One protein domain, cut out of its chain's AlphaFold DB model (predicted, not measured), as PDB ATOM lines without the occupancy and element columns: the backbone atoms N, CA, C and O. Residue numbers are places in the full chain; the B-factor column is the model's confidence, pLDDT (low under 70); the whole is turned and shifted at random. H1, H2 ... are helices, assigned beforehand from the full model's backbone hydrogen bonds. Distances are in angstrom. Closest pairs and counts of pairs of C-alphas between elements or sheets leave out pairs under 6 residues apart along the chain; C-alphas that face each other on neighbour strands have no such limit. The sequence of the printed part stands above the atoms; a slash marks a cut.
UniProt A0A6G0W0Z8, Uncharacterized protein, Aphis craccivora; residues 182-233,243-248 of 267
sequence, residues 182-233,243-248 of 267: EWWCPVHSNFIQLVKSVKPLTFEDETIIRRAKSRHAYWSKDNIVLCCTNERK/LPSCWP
ATOM      1  N   GLU A 182     248.612 218.845 173.895       86.19
ATOM      2  CA  GLU A 182     247.994 220.127 173.568       86.19
ATOM      3  C   GLU A 182     247.716 220.953 174.829       86.19
ATOM      4  O   GLU A 182     246.810 220.656 175.608       86.19
ATOM      5  N   TRP A 183     248.458 222.050 174.980       87.38
ATOM      6  CA  TRP A 183     248.421 222.970 176.126       87.38
ATOM      7  C   TRP A 183     247.083 223.699 176.336       87.38
ATOM      8  O   TRP A 183     246.891 224.357 177.357       87.38
ATOM      9  N   TRP A 184     246.174 223.612 175.363       90.56
ATOM     10  CA  TRP A 184     244.822 224.173 175.405       90.56
ATOM     11  C   TRP A 184     243.731 223.099 175.550       90.56
ATOM     12  O   TRP A 184     242.545 223.431 175.563       90.56
ATOM     13  N   CYS A 185     244.097 221.815 175.620       89.38
ATOM     14  CA  CYS A 185     243.153 220.703 175.696       89.38
ATOM     15  C   CYS A 185     242.342 220.748 176.999       89.38
ATOM     16  O   CYS A 185     242.944 220.785 178.073       89.38
ATOM     17  N   PRO A 186     241.005 220.656 176.948       88.12
ATOM     18  CA  PRO A 186     240.181 220.778 178.147       88.12
ATOM     19  C   PRO A 186     240.302 219.577 179.105       88.12
ATOM     20  O   PRO A 186     239.945 219.696 180.269       88.12
ATOM     21  N   VAL A 187     240.814 218.430 178.634       84.62
ATOM     22  CA  VAL A 187     241.020 217.222 179.460       84.62
ATOM     23  C   VAL A 187     242.394 217.208 180.141       84.62
ATOM     24  O   VAL A 187     242.515 216.736 181.264       84.62
ATOM     25  N   HIS A 188     243.435 217.706 179.466       85.69
ATOM     26  CA  HIS A 188     244.834 217.486 179.871       85.69
ATOM     27  C   HIS A 188     245.593 218.773 180.218       85.69
ATOM     28  O   HIS A 188     246.787 218.724 180.500       85.69
ATOM     29  N   SER A 189     244.931 219.931 180.185       84.31
ATOM     30  CA  SER A 189     245.558 221.214 180.494       84.31
ATOM     31  C   SER A 189     244.690 222.062 181.420       84.31
ATOM     32  O   SER A 189     243.465 222.059 181.327       84.31
ATOM     33  N   ASN A 190     245.334 222.887 182.250       85.62
ATOM     34  CA  ASN A 190     244.666 223.889 183.093       85.62
ATOM     35  C   ASN A 190     244.416 225.209 182.343       85.62
ATOM     36  O   ASN A 190     244.473 226.298 182.921       85.62
ATOM     37  N   PHE A 191     244.154 225.129 181.039       89.81
ATOM     38  CA  PHE A 191     244.114 226.273 180.131       89.81
ATOM     39  C   PHE A 191     243.213 227.420 180.617       89.81
ATOM     40  O   PHE A 191     243.638 228.572 180.608       89.81
ATOM     41  N   ILE A 192     242.000 227.134 181.103       87.62
ATOM     42  CA  ILE A 192     241.049 228.167 181.564       87.62
ATOM     43  C   ILE A 192     241.542 228.925 182.798       87.62
ATOM     44  O   ILE A 192     241.210 230.098 182.974       87.62
ATOM     45  N   GLN A 193     242.321 228.280 183.663       85.44
ATOM     46  CA  GLN A 193     242.899 228.939 184.831       85.44
ATOM     47  C   GLN A 193     244.115 229.773 184.418       85.44
ATOM     48  O   GLN A 193     244.188 230.954 184.748       85.44
ATOM     49  N   LEU A 194     245.005 229.200 183.604       85.38
ATOM     50  CA  LEU A 194     246.220 229.868 183.125       85.38
ATOM     51  C   LEU A 194     245.914 231.087 182.253       85.38
ATOM     52  O   LEU A 194     246.549 232.130 182.374       85.38
ATOM     53  N   VAL A 195     244.889 231.002 181.405       89.25
ATOM     54  CA  VAL A 195     244.524 232.099 180.503       89.25
ATOM     55  C   VAL A 195     244.004 233.341 181.243       89.25
ATOM     56  O   VAL A 195     243.934 234.416 180.653       89.25
ATOM     57  N   LYS A 196     243.627 233.206 182.524       87.06
ATOM     58  CA  LYS A 196     243.235 234.332 183.388       87.06
ATOM     59  C   LYS A 196     244.443 235.045 183.997       87.06
ATOM     60  O   LYS A 196     244.337 236.226 184.310       87.06
ATOM     61  N   SER A 197     245.564 234.343 184.178       82.88
ATOM     62  CA  SER A 197     246.778 234.885 184.799       82.88
ATOM     63  C   SER A 197     247.794 235.416 183.787       82.88
ATOM     64  O   SER A 197     248.632 236.240 184.144       82.88
ATOM     65  N   VAL A 198     247.733 234.977 182.528       85.50
ATOM     66  CA  VAL A 198     248.619 235.472 181.463       85.50
ATOM     67  C   VAL A 198     248.107 236.784 180.874       85.50
ATOM     68  O   VAL A 198     246.937 236.912 180.512       85.50
ATOM     69  N   LYS A 199     249.007 237.758 180.733       86.94
ATOM     70  CA  LYS A 199     248.758 238.992 179.981       86.94
ATOM     71  C   LYS A 199     249.470 238.890 178.629       86.94
ATOM     72  O   LYS A 199     250.696 238.781 178.630       86.94
ATOM     73  N   PRO A 200     248.738 238.897 177.499       89.12
ATOM     74  CA  PRO A 200     249.351 238.924 176.176       89.12
ATOM     75  C   PRO A 200     250.301 240.120 176.050       89.12
ATOM     76  O   PRO A 200     249.906 241.247 176.342       89.12
ATOM     77  N   LEU A 201     251.545 239.872 175.637       85.44
ATOM     78  CA  LEU A 201     252.556 240.921 175.450       85.44
ATOM     79  C   LEU A 201     252.540 241.462 174.020       85.44
ATOM     80  O   LEU A 201     252.954 242.590 173.761       85.44
ATOM     81  N   THR A 202     252.047 240.649 173.087       89.81
ATOM     82  CA  THR A 202     251.970 240.970 171.666       89.81
ATOM     83  C   THR A 202     250.582 240.667 171.102       89.81
ATOM     84  O   THR A 202     249.839 239.828 171.617       89.81
ATOM     85  N   PHE A 203     250.245 241.307 169.978       88.88
ATOM     86  CA  PHE A 203     249.035 240.995 169.206       88.88
ATOM     87  C   PHE A 203     248.995 239.524 168.740       88.88
ATOM     88  O   PHE A 203     247.928 238.914 168.630       88.88
ATOM     89  N   GLU A 204     250.168 238.934 168.490       89.94
ATOM     90  CA  GLU A 204     250.299 237.520 168.136       89.94
ATOM     91  C   GLU A 204     249.905 236.615 169.314       89.94
ATOM     92  O   GLU A 204     249.129 235.680 169.118       89.94
ATOM     93  N   ASP A 205     250.340 236.921 170.542       88.44
ATOM     94  CA  ASP A 205     249.930 236.174 171.741       88.44
ATOM     95  C   ASP A 205     248.418 236.241 171.952       88.44
ATOM     96  O   ASP A 205     247.778 235.222 172.220       88.44
ATOM     97  N   GLU A 206     247.829 237.428 171.786       90.56
ATOM     98  CA  GLU A 206     246.386 237.618 171.919       90.56
ATOM     99  C   GLU A 206     245.629 236.769 170.889       90.56
ATOM    100  O   GLU A 206     244.658 236.082 171.218       90.56
ATOM    101  N   THR A 207     246.118 236.746 169.648       92.25
ATOM    102  CA  THR A 207     245.545 235.945 168.564       92.25
ATOM    103  C   THR A 207     245.676 234.443 168.835       92.25
ATOM    104  O   THR A 207     244.709 233.696 168.638       92.25
ATOM    105  N   ILE A 208     246.838 233.979 169.310       91.69
ATOM    106  CA  ILE A 208     247.075 232.576 169.682       91.69
ATOM    107  C   ILE A 208     246.123 232.160 170.809       91.69
ATOM    108  O   ILE A 208     245.425 231.150 170.681       91.69
ATOM    109  N   ILE A 209     246.031 232.966 171.868       91.88
ATOM    110  CA  ILE A 209     245.163 232.716 173.022       91.88
ATOM    111  C   ILE A 209     243.686 232.716 172.612       91.88
ATOM    112  O   ILE A 209     242.941 231.816 172.999       91.88
ATOM    113  N   ARG A 210     243.244 233.674 171.787       93.19
ATOM    114  CA  ARG A 210     241.856 233.754 171.296       93.19
ATOM    115  C   ARG A 210     241.462 232.505 170.501       93.19
ATOM    116  O   ARG A 210     240.386 231.939 170.708       93.19
ATOM    117  N   ARG A 211     242.357 232.023 169.632       92.94
ATOM    118  CA  ARG A 211     242.159 230.773 168.880       92.94
ATOM    119  C   ARG A 211     242.147 229.553 169.797       92.94
ATOM    120  O   ARG A 211     241.310 228.676 169.611       92.94
ATOM    121  N   ALA A 212     243.031 229.502 170.792       91.25
ATOM    122  CA  ALA A 212     243.055 228.432 171.786       91.25
ATOM    123  C   ALA A 212     241.761 228.387 172.618       91.25
ATOM    124  O   ALA A 212     241.197 227.310 172.774       91.25
ATOM    125  N   LYS A 213     241.212 229.542 173.032       91.75
ATOM    126  CA  LYS A 213     239.898 229.630 173.701       91.75
ATOM    127  C   LYS A 213     238.778 229.055 172.840       91.75
ATOM    128  O   LYS A 213     237.965 228.282 173.332       91.75
ATOM    129  N   SER A 214     238.773 229.391 171.550       91.00
ATOM    130  CA  SER A 214     237.774 228.883 170.601       91.00
ATOM    131  C   SER A 214     237.858 227.360 170.449       91.00
ATOM    132  O   SER A 214     236.839 226.677 170.455       91.00
ATOM    133  N   ARG A 215     239.078 226.807 170.370       89.81
ATOM    134  CA  ARG A 215     239.295 225.352 170.319       89.81
ATOM    135  C   ARG A 215     238.882 224.679 171.619       89.81
ATOM    136  O   ARG A 215     238.153 223.699 171.568       89.81
ATOM    137  N   HIS A 216     239.307 225.207 172.762       91.00
ATOM    138  CA  HIS A 216     238.907 224.688 174.066       91.00
ATOM    139  C   HIS A 216     237.380 224.612 174.169       91.00
ATOM    140  O   HIS A 216     236.860 223.558 174.503       91.00
ATOM    141  N   ALA A 217     236.671 225.687 173.805       89.81
ATOM    142  CA  ALA A 217     235.209 225.729 173.813       89.81
ATOM    143  C   ALA A 217     234.572 224.691 172.874       89.81
ATOM    144  O   ALA A 217     233.616 224.027 173.261       89.81
ATOM    145  N   TYR A 218     235.120 224.512 171.667       88.88
ATOM    146  CA  TYR A 218     234.659 223.482 170.728       88.88
ATOM    147  C   TYR A 218     234.745 222.069 171.328       88.88
ATOM    148  O   TYR A 218     233.830 221.270 171.156       88.88
ATOM    149  N   TRP A 219     235.821 221.775 172.064       86.88
ATOM    150  CA  TRP A 219     236.049 220.474 172.704       86.88
ATOM    151  C   TRP A 219     235.431 220.350 174.109       86.88
ATOM    152  O   TRP A 219     235.600 219.318 174.755       86.88
ATOM    153  N   SER A 220     234.722 221.375 174.588       87.88
ATOM    154  CA  SER A 220     234.062 221.401 175.900       87.88
ATOM    155  C   SER A 220     232.591 221.837 175.803       87.88
ATOM    156  O   SER A 220     232.106 222.579 176.660       87.88
ATOM    157  N   LYS A 221     231.901 221.465 174.719       83.38
ATOM    158  CA  LYS A 221     230.536 221.918 174.414       83.38
ATOM    159  C   LYS A 221     229.480 220.991 175.034       83.38
ATOM    160  O   LYS A 221     229.691 219.788 175.134       83.38
ATOM    161  N   ASP A 222     228.333 221.556 175.414       76.25
ATOM    162  CA  ASP A 222     227.124 220.816 175.812       76.25
ATOM    163  C   ASP A 222     227.363 219.811 176.966       76.25
ATOM    164  O   ASP A 222     226.866 218.690 176.944       76.25
ATOM    165  N   ASN A 223     228.139 220.219 177.983       77.94
ATOM    166  CA  ASN A 223     228.573 219.409 179.141       77.94
ATOM    167  C   ASN A 223     229.437 218.180 178.809       77.94
ATOM    168  O   ASN A 223     229.717 217.370 179.693       77.94
ATOM    169  N   ILE A 224     229.913 218.057 177.573       80.88
ATOM    170  CA  ILE A 224     230.819 216.989 177.163       80.88
ATOM    171  C   ILE A 224     232.222 217.580 177.019       80.88
ATOM    172  O   ILE A 224     232.450 218.513 176.249       80.88
ATOM    173  N   VAL A 225     233.175 217.026 177.771       83.94
ATOM    174  CA  VAL A 225     234.588 217.416 177.715       83.94
ATOM    175  C   VAL A 225     235.370 216.325 176.996       83.94
ATOM    176  O   VAL A 225     235.482 215.206 177.488       83.94
ATOM    177  N   LEU A 226     235.907 216.653 175.822       83.62
ATOM    178  CA  LEU A 226     236.585 215.704 174.943       83.62
ATOM    179  C   LEU A 226     238.069 216.034 174.785       83.62
ATOM    180  O   LEU A 226     238.488 217.191 174.716       83.62
ATOM    181  N   CYS A 227     238.883 214.984 174.672       84.56
ATOM    182  CA  CYS A 227     240.299 215.125 174.376       84.56
ATOM    183  C   CYS A 227     240.508 215.299 172.870       84.56
ATOM    184  O   CYS A 227     240.219 214.404 172.074       84.56
ATOM    185  N   CYS A 228     241.123 216.412 172.482       80.44
ATOM    186  CA  CYS A 228     241.400 216.712 171.079       80.44
ATOM    187  C   CYS A 228     242.397 215.754 170.393       80.44
ATOM    188  O   CYS A 228     242.509 215.796 169.169       80.44
ATOM    189  N   THR A 229     243.134 214.924 171.139       77.00
ATOM    190  CA  THR A 229     244.076 213.930 170.583       77.00
ATOM    191  C   THR A 229     243.424 212.562 170.400       77.00
ATOM    192  O   THR A 229     243.700 211.888 169.407       77.00
ATOM    193  N   ASN A 230     242.529 212.176 171.311       67.44
ATOM    194  CA  ASN A 230     241.857 210.876 171.266       67.44
ATOM    195  C   ASN A 230     240.743 210.858 170.210       67.44
ATOM    196  O   ASN A 230     240.555 209.853 169.536       67.44
ATOM    197  N   GLU A 231     240.082 211.999 169.994       64.88
ATOM    198  CA  GLU A 231     238.899 212.113 169.128       64.88
ATOM    199  C   GLU A 231     239.191 212.661 167.716       64.88
ATOM    200  O   GLU A 231     238.287 212.853 166.898       64.88
ATOM    201  N   ARG A 232     240.458 212.933 167.372       66.31
ATOM    202  CA  ARG A 232     240.808 213.337 165.999       66.31
ATOM    203  C   ARG A 232     240.737 212.133 165.059       66.31
ATOM    204  O   ARG A 232     241.586 211.243 165.110       66.31
ATOM    205  N   LYS A 233     239.786 212.157 164.116       53.56
ATOM    206  CA  LYS A 233     239.782 211.266 162.943       53.56
ATOM    207  C   LYS A 233     241.113 211.420 162.197       53.56
ATOM    208  O   LYS A 233     241.379 212.483 161.648       53.56
ATOM    209  N   LEU A 243     252.802 227.792 171.016       86.19
ATOM    210  CA  LEU A 243     252.575 228.328 172.357       86.19
ATOM    211  C   LEU A 243     252.728 229.863 172.319       86.19
ATOM    212  O   LEU A 243     253.638 230.348 171.639       86.19
ATOM    213  N   PRO A 244     251.863 230.651 172.985       86.44
ATOM    214  CA  PRO A 244     252.066 232.093 173.062       86.44
ATOM    215  C   PRO A 244     253.336 232.388 173.872       86.44
ATOM    216  O   PRO A 244     253.671 231.664 174.805       86.44
ATOM    217  N   SER A 245     254.051 233.452 173.522       85.75
ATOM    218  CA  SER A 245     255.316 233.816 174.174       85.75
ATOM    219  C   SER A 245     255.130 234.208 175.643       85.75
ATOM    220  O   SER A 245     256.033 234.031 176.453       85.75
ATOM    221  N   CYS A 246     253.932 234.674 176.004       82.62
ATOM    222  CA  CYS A 246     253.536 234.970 177.377       82.62
ATOM    223  C   CYS A 246     253.065 233.733 178.166       82.62
ATOM    224  O   CYS A 246     252.505 233.887 179.255       82.62
ATOM    225  N   TRP A 247     253.186 232.519 177.613       85.25
ATOM    226  CA  TRP A 247     252.784 231.311 178.325       85.25
ATOM    227  C   TRP A 247     253.789 230.986 179.432       85.25
ATOM    228  O   TRP A 247     254.995 231.034 179.185       85.25
ATOM    229  N   PRO A 248     253.328 230.628 180.641       74.25
ATOM    230  CA  PRO A 248     254.230 230.219 181.700       74.25
ATOM    231  C   PRO A 248     254.972 228.951 181.268       74.25
ATOM    232  O   PRO A 248     254.361 227.915 181.011       74.25
TER     233      PRO A 248
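What this domain is: This is residues 182 to 233 and 243 to 248 of the 267 residues of an uncharacterized protein of Aphis craccivora (UniProt A0A6G0W0Z8). The domain has little regular structure: one long helix, H2, with a short helix, H1, set roughly side by side with it and running opposite ways, and loops for the rest. The long stretch 219 to 233, with no named element, leads off after H2. The printed part has 58 residues, 23 of them in the two named helices, H1 then H2, with no named strand; its class is all helix. It is compact, with a radius of gyration of the C-alphas of 11.7 A, and only just elongated, spanning 33 by 22 by 18 A.

How they stand to each other: H2, residues 203 to 218, is close to but not clearly touching H1, residues 191 to 197; their closest C-alphas, those of Ile 209 and Val 195, are 7.5 A apart. Their lines stand at a steep tilt of 36 degrees, only just past shallow. In H2 every O i to N i+4 pair is within hydrogen-bond range; in H1 1 of 3 is, beside 3 of 4 O i to N i+3 pairs.

Where its parts are: H2 measures 22.7 A, from C-alpha 203 at (249.035, 240.995, 169.206) to C-alpha 218 at (234.659, 223.482, 170.728). H1 measures 10.2 A, beginning at C-alpha 191 (244.114, 226.273, 180.131).

The domain as a whole: The C-alphas farthest apart, of Leu 201 and Lys 233, are 34.6 A apart. The link from H1 to H2 is tight. Residues 234 to 242 are not printed; C-alphas 233 and 243 are 23.3 A apart across this cut. Residues 230 to 233 have pLDDT under 70.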